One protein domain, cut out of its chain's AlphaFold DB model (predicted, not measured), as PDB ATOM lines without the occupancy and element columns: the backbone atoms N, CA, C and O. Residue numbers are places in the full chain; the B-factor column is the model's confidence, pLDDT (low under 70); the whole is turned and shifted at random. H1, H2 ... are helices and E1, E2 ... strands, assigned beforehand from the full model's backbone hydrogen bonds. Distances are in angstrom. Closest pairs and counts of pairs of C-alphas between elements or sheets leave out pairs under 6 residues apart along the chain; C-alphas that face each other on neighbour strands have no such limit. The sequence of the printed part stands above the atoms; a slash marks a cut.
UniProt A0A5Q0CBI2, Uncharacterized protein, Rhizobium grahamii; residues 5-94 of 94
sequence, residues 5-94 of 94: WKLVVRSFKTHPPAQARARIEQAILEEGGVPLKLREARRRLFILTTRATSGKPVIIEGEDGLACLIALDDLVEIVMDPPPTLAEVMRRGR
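Overview. This is residues 5 to 94 of the 94 residues of an uncharacterized protein of Rhizobium grahamii (UniProt A0A5Q0CBI2). This is an elongated, mostly helical domain with two ends: at one, the strand hairpin E1 E2 has the short helices H3 and H4 and the last residues of H2 round it; at the other, H1 lies beside both H2 and H5, the three nearly parallel in line. The small helix H6 lies past H1 at the far end of the long axis. The printed part has 90 residues, with six named helices and two named strands in the order H1 H2 H3 H4 E1 E2 H5 H6, and its one sheet, E1 - E2, is antiparallel. It is only just compact, close to loose, with a radius of gyration of the C-alphas of 14.3 A and spans of 42 by 27 by 26 A.

Along the chain. H1 is residues 5 to 11, with C-alpha 5 at (129.711, 113.459, 147.079). H2, the longest helix, is residues 20 to 32 and measures 18.1 A from first to last C-alpha. H3 is residues 38 to 43, and H4 is residues 45 to 53, 12.1 A long. Strand E1, residues 58 to 61, begins with C-alpha 58 at (138.671, 118.765, 139.945) and is 10.1 A long; E2, residues 66 to 69, is 10.0 A long. H5 is residues 72 to 80, 11.9 A long. H6, residues 86 to 90, ends with C-alpha 90 at (118.173, 105.642, 151.351).

Arrangement. H1 and H2 form a helical hairpin and touch, the closest C-alphas being those of Trp 5 and Ala 27, 5.4 A apart; they run opposite ways at a shallow tilt of 18 degrees. H1 also touches H5, the closest C-alphas being those of Lys 6 and Ile 78, 6.1 A apart, and these two run the same way at a shallow tilt of 17 degrees. H2 and H5 are apart. H1 and H6 are close but not clearly touching, with the C-alphas of Leu 7 and Val 89 the closest, at 7.7 A. The closest C-alphas of H2 and E1 are those of Gly 32 and Val 58, 4.8 A apart. E1 and E2 are a hairpin of antiparallel neighbours, at 152 degrees between directions; N 60 and O 67 are within hydrogen-bond range at 2.8 A, as are N 58 and O 69 at 2.9 A. Residues 36 to 37 pair with residues 60 to 61 of E1 in parallel. The closest C-alphas of H3 and E1 are those of Leu 38 and Glu 61, 5.8 A apart, and those of H4 and E2 are Ala 52 and Leu 69, 6.4 A apart. H3 and H4 are close but not clearly touching, with Ala 41 and Leu 48 the closest C-alphas at 7.3 A, about perpendicular at 81 degrees. H4 and H5 are near each other, with 5 pairs of C-alphas within 10 A. In H1, H2, H4, H5 and H6 every O i to N i+4 pair is within hydrogen-bond range; in H3 it is 1 of 2.

Size, cuts and confidence. The C-alphas of Arg 39 and Ala 87 are the two farthest apart, at 42.3 A. The printed part has no cut, and no link is long. The mean pLDDT of the printed part is 91.7; residues 92 to 94, which end the chain, are under 70.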
ATOM      1  N   TRP A   5     128.736 112.874 146.162       90.81
ATOM      2  CA  TRP A   5     129.711 113.459 147.079       90.81
ATOM      3  C   TRP A   5     129.127 114.608 147.919       90.81
ATOM      4  O   TRP A   5     129.373 114.655 149.122       90.81
ATOM      5  N   LYS A   6     128.277 115.477 147.350       92.56
ATOM      6  CA  LYS A   6     127.650 116.605 148.071       92.56
ATOM      7  C   LYS A   6     126.782 116.123 149.227       92.56
ATOM      8  O   LYS A   6     126.805 116.699 150.311       92.56
ATOM      9  N   LEU A   7     126.054 115.028 149.007       90.75
ATOM     10  CA  LEU A   7     125.226 114.384 150.026       90.75
ATOM     11  C   LEU A   7     126.094 113.878 151.191       90.75
ATOM     12  O   LEU A   7     125.743 114.102 152.349       90.75
ATOM     13  N   VAL A   8     127.258 113.276 150.904       90.62
ATOM     14  CA  VAL A   8     128.234 112.884 151.940       90.62
ATOM     15  C   VAL A   8     128.698 114.098 152.728       90.62
ATOM     16  O   VAL A   8     128.626 114.078 153.953       90.62
ATOM     17  N   VAL A   9     129.120 115.170 152.056       91.81
ATOM     18  CA  VAL A   9     129.590 116.381 152.742       91.81
ATOM     19  C   VAL A   9     128.496 116.963 153.642       91.81
ATOM     20  O   VAL A   9     128.731 117.213 154.824       91.81
ATOM     21  N   ARG A  10     127.268 117.090 153.128       92.88
ATOM     22  CA  ARG A  10     126.120 117.609 153.883       92.88
ATOM     23  C   ARG A  10     125.726 116.722 155.069       92.88
ATOM     24  O   ARG A  10     125.218 117.243 156.059       92.88
ATOM     25  N   SER A  11     125.980 115.409 155.010       90.25
ATOM     26  CA  SER A  11     125.671 114.474 156.108       90.25
ATOM     27  C   SER A  11     126.434 114.772 157.405       90.25
ATOM     28  O   SER A  11     125.969 114.418 158.486       90.25
ATOM     29  N   PHE A  12     127.554 115.492 157.316       89.81
ATOM     30  CA  PHE A  12     128.398 115.824 158.461       89.81
ATOM     31  C   PHE A  12     128.099 117.190 159.098       89.81
ATOM     32  O   PHE A  12     128.775 117.569 160.050       89.81
ATOM     33  N   LYS A  13     127.092 117.936 158.617       88.25
ATOM     34  CA  LYS A  13     126.803 119.305 159.085       88.25
ATOM     35  C   LYS A  13     126.325 119.419 160.535       88.25
ATOM     36  O   LYS A  13     126.535 120.458 161.146       88.25
ATOM     37  N   THR A  14     125.638 118.411 161.068       82.94
ATOM     38  CA  THR A  14     125.018 118.491 162.405       82.94
ATOM     39  C   THR A  14     125.931 117.982 163.507       82.94
ATOM     40  O   THR A  14     126.152 118.680 164.488       82.94
ATOM     41  N   HIS A  15     126.473 116.776 163.347       79.75
ATOM     42  CA  HIS A  15     127.315 116.131 164.353       79.75
ATOM     43  C   HIS A  15     128.531 115.497 163.673       79.75
ATOM     44  O   HIS A  15     128.532 114.288 163.426       79.75
ATOM     45  N   PRO A  16     129.553 116.292 163.309       83.31
ATOM     46  CA  PRO A  16     130.735 115.760 162.652       83.31
ATOM     47  C   PRO A  16     131.512 114.858 163.631       83.31
ATOM     48  O   PRO A  16     132.002 115.349 164.649       83.31
ATOM     49  N   PRO A  17     131.656 113.544 163.363       84.56
ATOM     50  CA  PRO A  17     132.543 112.695 164.151       84.56
ATOM     51  C   PRO A  17     134.003 113.124 163.952       84.56
ATOM     52  O   PRO A  17     134.331 113.805 162.981       84.56
ATOM     53  N   ALA A  18     134.919 112.641 164.795       88.25
ATOM     54  CA  ALA A  18     136.356 112.930 164.668       88.25
ATOM     55  C   ALA A  18     136.935 112.612 163.268       88.25
ATOM     56  O   ALA A  18     137.901 113.225 162.829       88.25
ATOM     57  N   GLN A  19     136.314 111.677 162.539       88.00
ATOM     58  CA  GLN A  19     136.711 111.271 161.186       88.00
ATOM     59  C   GLN A  19     136.042 112.089 160.062       88.00
ATOM     60  O   GLN A  19     136.309 111.820 158.893       88.00
ATOM     61  N   ALA A  20     135.170 113.057 160.376       89.12
ATOM     62  CA  ALA A  20     134.382 113.796 159.382       89.12
ATOM     63  C   ALA A  20     135.264 114.425 158.303       89.12
ATOM     64  O   ALA A  20     134.991 114.274 157.117       89.12
ATOM     65  N   ARG A  21     136.368 115.057 158.718       90.56
ATOM     66  CA  ARG A  21     137.333 115.675 157.807       90.56
ATOM     67  C   ARG A  21     137.874 114.677 156.783       90.56
ATOM     68  O   ARG A  21     137.719 114.900 155.590       90.56
ATOM     69  N   ALA A  22     138.423 113.554 157.245       92.00
ATOM     70  CA  ALA A  22     138.982 112.527 156.366       92.00
ATOM     71  C   ALA A  22     137.925 111.935 155.415       92.00
ATOM     72  O   ALA A  22     138.213 111.665 154.255       92.00
ATOM     73  N   ARG A  23     136.677 111.769 155.879       91.75
ATOM     74  CA  ARG A  23     135.568 111.253 155.057       91.75
ATOM     75  C   ARG A  23     135.104 112.245 153.992       91.75
ATOM     76  O   ARG A  23     134.786 111.830 152.882       91.75
ATOM     77  N   ILE A  24     135.065 113.534 154.324       93.00
ATOM     78  CA  ILE A  24     134.758 114.613 153.379       93.00
ATOM     79  C   ILE A  24     135.853 114.699 152.317       93.00
ATOM     80  O   ILE A  24     135.543 114.691 151.128       93.00
ATOM     81  N   GLU A  25     137.120 114.724 152.741       93.44
ATOM     82  CA  GLU A  25     138.276 114.744 151.841       93.44
ATOM     83  C   GLU A  25     138.240 113.539 150.892       93.44
ATOM     84  O   GLU A  25     138.292 113.715 149.679       93.44
ATOM     85  N   GLN A  26     138.033 112.329 151.420       93.06
ATOM     86  CA  GLN A  26     137.917 111.116 150.613       93.06
ATOM     87  C   GLN A  26     136.774 111.199 149.589       93.06
ATOM     88  O   GLN A  26     136.996 110.907 148.419       93.06
ATOM     89  N   ALA A  27     135.575 111.633 149.987       93.44
ATOM     90  CA  ALA A  27     134.436 111.731 149.070       93.44
ATOM     91  C   ALA A  27     134.679 112.735 147.927       93.44
ATOM     92  O   ALA A  27     134.268 112.498 146.792       93.44
ATOM     93  N   ILE A  28     135.362 113.847 148.219       94.50
ATOM     94  CA  ILE A  28     135.748 114.846 147.215       94.50
ATOM     95  C   ILE A  28     136.817 114.278 146.271       94.50
ATOM     96  O   ILE A  28     136.720 114.471 145.060       94.50
ATOM     97  N   LEU A  29     137.815 113.560 146.799       94.50
ATOM     98  CA  LEU A  29     138.870 112.926 145.999       94.50
ATOM     99  C   LEU A  29     138.325 111.809 145.098       94.50
ATOM    100  O   LEU A  29     138.714 111.723 143.937       94.50
ATOM    101  N   GLU A  30     137.403 110.986 145.599       93.69
ATOM    102  CA  GLU A  30     136.761 109.915 144.829       93.69
ATOM    103  C   GLU A  30     135.984 110.466 143.627       93.69
ATOM    104  O   GLU A  30     136.119 109.951 142.516       93.69
ATOM    105  N   GLU A  31     135.217 111.545 143.812       94.94
ATOM    106  CA  GLU A  31     134.492 112.182 142.707       94.94
ATOM    107  C   GLU A  31     135.431 112.966 141.771       94.94
ATOM    108  O   GLU A  31     135.259 112.987 140.544       94.94
ATOM    109  N   GLY A  32     136.445 113.620 142.340       92.31
ATOM    110  CA  GLY A  32     137.410 114.415 141.590       92.31
ATOM    111  C   GLY A  32     138.353 113.576 140.726       92.31
ATOM    112  O   GLY A  32     138.785 114.012 139.652       92.31
ATOM    113  N   GLY A  33     138.598 112.332 141.133       91.88
ATOM    114  CA  GLY A  33     139.529 111.419 140.489       91.88
ATOM    115  C   GLY A  33     140.987 111.780 140.772       91.88
ATOM    116  O   GLY A  33     141.317 112.403 141.778       91.88
ATOM    117  N   VAL A  34     141.879 111.362 139.871       93.75
ATOM    118  CA  VAL A  34     143.329 111.533 140.050       93.75
ATOM    119  C   VAL A  34     143.704 113.024 140.054       93.75
ATOM    120  O   VAL A  34     143.364 113.722 139.091       93.75
ATOM    121  N   PRO A  35     144.428 113.513 141.082       96.31
ATOM    122  CA  PRO A  35     144.928 114.882 141.112       96.31
ATOM    123  C   PRO A  35     145.797 115.223 139.899       96.31
ATOM    124  O   PRO A  35     146.690 114.469 139.515       96.31
ATOM    125  N   LEU A  36     145.546 116.388 139.304       97.25
ATOM    126  CA  LEU A  36     146.307 116.899 138.167       97.25
ATOM    127  C   LEU A  36     147.454 117.777 138.651       97.25
ATOM    128  O   LEU A  36     147.242 118.686 139.449       97.25
ATOM    129  N   LYS A  37     148.654 117.607 138.093       96.69
ATOM    130  CA  LYS A  37     149.760 118.539 138.355       96.69
ATOM    131  C   LYS A  37     149.363 119.954 137.922       96.69
ATOM    132  O   LYS A  37     148.799 120.131 136.839       96.69
ATOM    133  N   LEU A  38     149.743 120.978 138.690       95.81
ATOM    134  CA  LEU A  38     149.421 122.385 138.398       95.81
ATOM    135  C   LEU A  38     149.707 122.799 136.939       95.81
ATOM    136  O   LEU A  38     148.902 123.474 136.293       95.81
ATOM    137  N   ARG A  39     150.837 122.349 136.376       95.38
ATOM    138  CA  ARG A  39     151.214 122.627 134.978       95.38
ATOM    139  C   ARG A  39     150.241 122.013 133.964       95.38
ATOM    140  O   ARG A  39     150.007 122.623 132.921       95.38
ATOM    141  N   GLU A  40     149.706 120.827 134.239       95.94
ATOM    142  CA  GLU A  40     148.698 120.175 133.398       95.94
ATOM    143  C   GLU A  40     147.347 120.877 133.533       95.94
ATOM    144  O   GLU A  40     146.729 121.204 132.518       95.94
ATOM    145  N   ALA A  41     146.949 121.203 134.765       96.12
ATOM    146  CA  ALA A  41     145.713 121.923 135.035       96.12
ATOM    147  C   ALA A  41     145.664 123.270 134.300       96.12
ATOM    148  O   ALA A  41     144.688 123.573 133.613       96.12
ATOM    149  N   ARG A  42     146.770 124.025 134.325       96.25
ATOM    150  CA  ARG A  42     146.907 125.298 133.601       96.25
ATOM    151  C   ARG A  42     146.659 125.162 132.096       96.25
ATOM    152  O   ARG A  42     146.025 126.027 131.505       96.25
ATOM    153  N   ARG A  43     147.153 124.091 131.460       97.56
ATOM    154  CA  ARG A  43     146.989 123.869 130.007       97.56
ATOM    155  C   ARG A  43     145.564 123.475 129.621       97.56
ATOM    156  O   ARG A  43     145.200 123.617 128.461       97.56
ATOM    157  N   ARG A  44     144.782 122.951 130.566       96.81
ATOM    158  CA  ARG A  44     143.447 122.387 130.326       96.81
ATOM    159  C   ARG A  44     142.334 123.167 131.019       96.81
ATOM    160  O   ARG A  44     141.236 122.634 131.150       96.81
ATOM    161  N   LEU A  45     142.592 124.409 131.437       95.94
ATOM    162  CA  LEU A  45     141.691 125.167 132.309       95.94
ATOM    163  C   LEU A  45     140.238 125.166 131.814       95.94
ATOM    164  O   LEU A  45     139.350 124.857 132.594       95.94
ATOM    165  N   PHE A  46     140.006 125.394 130.517       97.38
ATOM    166  CA  PHE A  46     138.667 125.366 129.913       97.38
ATOM    167  C   PHE A  46     137.922 124.027 130.094       97.38
ATOM    168  O   PHE A  46     136.729 123.993 130.395       97.38
ATOM    169  N   ILE A  47     138.622 122.902 129.932       96.75
ATOM    170  CA  ILE A  47     138.035 121.565 130.111       96.75
ATOM    171  C   ILE A  47     137.729 121.332 131.592       96.75
ATOM    172  O   ILE A  47     136.684 120.785 131.937       96.75
ATOM    173  N   LEU A  48     138.634 121.759 132.476       96.75
ATOM    174  CA  LEU A  48     138.482 121.577 133.918       96.75
ATOM    175  C   LEU A  48     137.355 122.430 134.492       96.75
ATOM    176  O   LEU A  48     136.607 121.936 135.329       96.75
ATOM    177  N   THR A  49     137.180 123.664 134.015       96.31
ATOM    178  CA  THR A  49     136.044 124.504 134.407       96.31
ATOM    179  C   THR A  49     134.730 123.924 133.903       96.31
ATOM    180  O   THR A  49     133.793 123.843 134.684       96.31
ATOM    181  N   THR A  50     134.677 123.428 132.661       97.12
ATOM    182  CA  THR A  50     133.492 122.732 132.121       97.12
ATOM    183  C   THR A  50     133.143 121.485 132.941       97.12
ATOM    184  O   THR A  50     131.976 121.202 133.206       97.12
ATOM    185  N   ARG A  51     134.156 120.730 133.383       95.06
ATOM    186  CA  ARG A  51     133.953 119.578 134.268       95.06
ATOM    187  C   ARG A  51     133.444 120.012 135.646       95.06
ATOM    188  O   ARG A  51     132.465 119.437 136.113       95.06
ATOM    189  N   ALA A  52     134.043 121.038 136.249       96.06
ATOM    190  CA  ALA A  52     133.603 121.584 137.531       96.06
ATOM    191  C   ALA A  52     132.142 122.043 137.480       96.06
ATOM    192  O   ALA A  52     131.342 121.605 138.300       96.06
ATOM    193  N   THR A  53     131.756 122.824 136.466       96.00
ATOM    194  CA  THR A  53     130.373 123.297 136.281       96.00
ATOM    195  C   THR A  53     129.376 122.188 135.943       96.00
ATOM    196  O   THR A  53     128.178 122.387 136.106       96.00
ATOM    197  N   SER A  54     129.839 120.999 135.542       93.75
ATOM    198  CA  SER A  54     128.990 119.807 135.387       93.75
ATOM    199  C   SER A  54     128.690 119.072 136.707       93.75
ATOM    200  O   SER A  54     128.077 118.005 136.691       93.75
ATOM    201  N   GLY A  55     129.124 119.617 137.850       92.88
ATOM    202  CA  GLY A  55     128.894 119.045 139.179       92.88
ATOM    203  C   GLY A  55     129.993 118.091 139.659       92.88
ATOM    204  O   GLY A  55     129.786 117.355 140.634       92.88
ATOM    205  N   LYS A  56     131.135 118.058 138.951       94.62
ATOM    206  CA  LYS A  56     132.270 117.171 139.231       94.62
ATOM    207  C   LYS A  56     133.497 117.976 139.668       94.62
ATOM    208  O   LYS A  56     134.085 118.633 138.807       94.62
ATOM    209  N   PRO A  57     133.931 117.898 140.939       96.00
ATOM    210  CA  PRO A  57     135.138 118.573 141.399       96.00
ATOM    211  C   PRO A  57     136.359 118.176 140.560       96.00
ATOM    212  O   PRO A  57     136.415 117.104 139.953       96.00
ATOM    213  N   VAL A  58     137.360 119.047 140.536       97.38
ATOM    214  CA  VAL A  58     138.671 118.765 139.945       97.38
ATOM    215  C   VAL A  58     139.735 119.002 141.000       97.38
ATOM    216  O   VAL A  58     139.779 120.068 141.610       97.38
ATOM    217  N   ILE A  59     140.614 118.021 141.185       97.75
ATOM    218  CA  ILE A  59     141.699 118.094 142.161       97.75
ATOM    219  C   ILE A  59     142.988 118.469 141.442       97.75
ATOM    220  O   ILE A  59     143.350 117.863 140.432       97.75
ATOM    221  N   ILE A  60     143.673 119.482 141.955       97.56
ATOM    222  CA  ILE A  60     144.925 120.000 141.416       97.56
ATOM    223  C   ILE A  60     145.990 119.862 142.497       97.56
ATOM    224  O   ILE A  60     145.833 120.365 143.603       97.56
ATOM    225  N   GLU A  61     147.083 119.191 142.172       96.88
ATOM    226  CA  GLU A  61     148.263 119.090 143.017       96.88
ATOM    227  C   GLU A  61     149.153 120.323 142.794       96.88
ATOM    228  O   GLU A  61     149.729 120.513 141.711       96.88
ATOM    229  N   GLY A  62     149.202 121.185 143.810       92.94
ATOM    230  CA  GLY A  62     150.104 122.328 143.921       92.94
ATOM    231  C   GLY A  62     151.334 122.006 144.772       92.94
ATOM    232  O   GLY A  62     151.517 120.876 145.218       92.94
ATOM    233  N   GLU A  63     152.184 123.008 144.991       90.06
ATOM    234  CA  GLU A  63     153.432 122.848 145.756       90.06
ATOM    235  C   GLU A  63     153.169 122.616 147.255       90.06
ATOM    236  O   GLU A  63     153.819 121.770 147.861       90.06
ATOM    237  N   ASP A  64     152.151 123.275 147.814       92.50
ATOM    238  CA  ASP A  64     151.812 123.215 149.246       92.50
ATOM    239  C   ASP A  64     150.625 122.287 149.568       92.50
ATOM    240  O   ASP A  64     150.123 122.266 150.694       92.50
ATOM    241  N   GLY A  65     150.138 121.525 148.583       92.88
ATOM    242  CA  GLY A  65     149.046 120.571 148.776       92.88
ATOM    243  C   GLY A  65     148.027 120.533 147.642       92.88
ATOM    244  O   GLY A  65     148.301 120.898 146.498       92.88
ATOM    245  N   LEU A  66     146.830 120.043 147.965       95.44
ATOM    246  CA  LEU A  66     145.746 119.848 147.005       95.44
ATOM    247  C   LEU A  66     144.816 121.064 146.972       95.44
ATOM    248  O   LEU A  66     144.290 121.487 147.999       95.44
ATOM    249  N   ALA A  67     144.558 121.577 145.775       94.81
ATOM    250  CA  ALA A  67     143.498 122.534 145.499       94.81
ATOM    251  C   ALA A  67     142.298 121.813 144.873       94.81
ATOM    252  O   ALA A  67     142.459 120.913 144.048       94.81
ATOM    253  N   CYS A  68     141.088 122.228 145.243       95.75
ATOM    254  CA  CYS A  68     139.848 121.699 144.687       95.75
ATOM    255  C   CYS A  68     139.127 122.803 143.908       95.75
ATOM    256  O   CYS A  68     138.786 123.843 144.470       95.75
ATOM    257  N   LEU A  69     138.905 122.579 142.614       96.56
ATOM    258  CA  LEU A  69     138.054 123.419 141.779       96.56
ATOM    259  C   LEU A  69     136.640 122.832 141.775       96.56
ATOM    260  O   LEU A  69     136.444 121.691 141.354       96.56
ATOM    261  N   ILE A  70     135.666 123.629 142.204       96.50
ATOM    262  CA  ILE A  70     134.241 123.279 142.244       96.50
ATOM    263  C   ILE A  70     133.410 124.395 141.622       96.50
ATOM    264  O   ILE A  70     133.846 125.548 141.595       96.50
ATOM    265  N   ALA A  71     132.221 124.064 141.120       96.69
ATOM    266  CA  ALA A  71     131.282 125.090 140.691       96.69
ATOM    267  C   ALA A  71     130.832 125.930 141.893       96.69
ATOM    268  O   ALA A  71     130.677 125.412 143.001       96.69
ATOM    269  N   LEU A  72     130.579 127.218 141.662       97.06
ATOM    270  CA  LEU A  72     130.037 128.089 142.701       97.06
ATOM    271  C   LEU A  72     128.688 127.563 143.209       97.06
ATOM    272  O   LEU A  72     128.489 127.500 144.416       97.06
ATOM    273  N   ASP A  73     127.813 127.115 142.309       95.44
ATOM    274  CA  ASP A  73     126.505 126.566 142.676       95.44
ATOM    275  C   ASP A  73     126.636 125.322 143.565       95.44
ATOM    276  O   ASP A  73     125.906 125.187 144.543       95.44
ATOM    277  N   ASP A  74     127.621 124.458 143.296       95.25
ATOM    278  CA  ASP A  74     127.905 123.289 144.133       95.25
ATOM    279  C   ASP A  74     128.361 123.701 145.536       95.25
ATOM    280  O   ASP A  74     127.933 123.110 146.525       95.25
ATOM    281  N   LEU A  75     129.229 124.716 145.632       95.69
ATOM    282  CA  LEU A  75     129.670 125.257 146.915       95.69
ATOM    283  C   LEU A  75     128.492 125.854 147.689       95.69
ATOM    284  O   LEU A  75     128.333 125.569 148.874       95.69
ATOM    285  N   VAL A  76     127.669 126.665 147.021       95.88
ATOM    286  CA  VAL A  76     126.494 127.299 147.625       95.88
ATOM    287  C   VAL A  76     125.512 126.237 148.108       95.88
ATOM    288  O   VAL A  76     125.101 126.305 149.261       95.88
ATOM    289  N   GLU A  77     125.206 125.219 147.303       94.00
ATOM    290  CA  GLU A  77     124.364 124.082 147.700       94.00
ATOM    291  C   GLU A  77     124.942 123.380 148.938       94.00
ATOM    292  O   GLU A  77     124.259 123.191 149.944       94.00
ATOM    293  N   ILE A  78     126.235 123.040 148.915       93.44
ATOM    294  CA  ILE A  78     126.892 122.371 150.042       93.44
ATOM    295  C   ILE A  78     126.852 123.224 151.297       93.44
ATOM    296  O   ILE A  78     126.724 122.649 152.368       93.44
ATOM    297  N   VAL A  79     126.969 124.549 151.216       93.12
ATOM    298  CA  VAL A  79     126.994 125.441 152.387       93.12
ATOM    299  C   VAL A  79     125.587 125.741 152.895       93.12
ATOM    300  O   VAL A  79     125.347 125.640 154.100       93.12
ATOM    301  N   MET A  80     124.647 126.030 152.000       94.81
ATOM    302  CA  MET A  80     123.322 126.547 152.343       94.81
ATOM    303  C   MET A  80     122.294 125.452 152.609       94.81
ATOM    304  O   MET A  80     121.444 125.625 153.482       94.81
ATOM    305  N   ASP A  81     122.368 124.318 151.914       93.31
ATOM    306  CA  ASP A  81     121.325 123.307 152.041       93.31
ATOM    307  C   ASP A  81     121.359 122.609 153.409       93.31
ATOM    308  O   ASP A  81     122.436 122.358 153.961       93.31
ATOM    309  N   PRO A  82     120.212 122.183 153.959       90.69
ATOM    310  CA  PRO A  82     120.192 121.416 155.198       90.69
ATOM    311  C   PRO A  82     120.937 120.072 155.058       90.69
ATOM    312  O   PRO A  82     121.210 119.604 153.942       90.69
ATOM    313  N   PRO A  83     121.258 119.400 156.178       90.50
ATOM    314  CA  PRO A  83     121.680 118.003 156.146       90.50
ATOM    315  C   PRO A  83     120.694 117.145 155.332       90.50
ATOM    316  O   PRO A  83     119.499 117.453 155.302       90.50
ATOM    317  N   PRO A  84     121.167 116.078 154.667       89.25
ATOM    318  CA  PRO A  84     120.310 115.231 153.856       89.25
ATOM    319  C   PRO A  84     119.240 114.552 154.714       89.25
ATOM    320  O   PRO A  84     119.485 114.114 155.839       89.25
ATOM    321  N   THR A  85     118.050 114.426 154.146       89.50
ATOM    322  CA  THR A  85     116.946 113.648 154.710       89.50
ATOM    323  C   THR A  85     117.243 112.150 154.632       89.50
ATOM    324  O   THR A  85     117.959 111.682 153.743       89.50
ATOM    325  N   LEU A  86     116.623 111.351 155.508       85.12
ATOM    326  CA  LEU A  86     116.738 109.888 155.453       85.12
ATOM    327  C   LEU A  86     116.343 109.330 154.071       85.12
ATOM    328  O   LEU A  86     117.002 108.433 153.554       85.12
ATOM    329  N   ALA A  87     115.321 109.909 153.432       86.56
ATOM    330  CA  ALA A  87     114.875 109.519 152.093       86.56
ATOM    331  C   ALA A  87     115.921 109.796 150.992       86.56
ATOM    332  O   ALA A  87     115.989 109.068 149.999       86.56
ATOM    333  N   GLU A  88     116.737 110.842 151.131       86.38
ATOM    334  CA  GLU A  88     117.863 111.115 150.227       86.38
ATOM    335  C   GLU A  88     119.000 110.117 150.434       86.38
ATOM    336  O   GLU A  88     119.538 109.607 149.453       86.38
ATOM    337  N   VAL A  89     119.316 109.772 151.686       83.38
ATOM    338  CA  VAL A  89     120.345 108.765 151.993       83.38
ATOM    339  C   VAL A  89     119.925 107.378 151.494       83.38
ATOM    340  O   VAL A  89     120.707 106.691 150.842       83.38
ATOM    341  N   MET A  90     118.676 106.967 151.737       83.75
ATOM    342  CA  MET A  90     118.173 105.642 151.351       83.75
ATOM    343  C   MET A  90     118.111 105.431 149.836       83.75
ATOM    344  O   MET A  90     118.289 104.306 149.376       83.75
ATOM    345  N   ARG A  91     117.908 106.493 149.047       82.19
ATOM    346  CA  ARG A  91     117.958 106.414 147.577       82.19
ATOM    347  C   ARG A  91     119.340 106.047 147.029       82.19
ATOM    348  O   ARG A  91     119.407 105.594 145.896       82.19
ATOM    349  N   ARG A  92     120.413 106.214 147.811       68.50
ATOM    350  CA  ARG A  92     121.782 105.811 147.443       68.50
ATOM    351  C   ARG A  92     122.091 104.346 147.775       68.50
ATOM    352  O   ARG A  92     122.984 103.768 147.176       68.50
ATOM    353  N   GLY A  93     121.413 103.774 148.771       60.22
ATOM    354  CA  GLY A  93     121.674 102.407 149.241       60.22
ATOM    355  C   GLY A  93     121.028 101.306 148.392       60.22
ATOM    356  O   GLY A  93     121.105 100.142 148.776       60.22
ATOM    357  N   ARG A  94     120.358 101.674 147.297       49.75
ATOM    358  CA  ARG A  94     119.773 100.781 146.292       49.75
ATOM    359  C   ARG A  94     120.554 100.920 144.997       49.75
ATOM    360  O   ARG A  94     120.671  99.893 144.302       49.75
TER     361      ARG A  94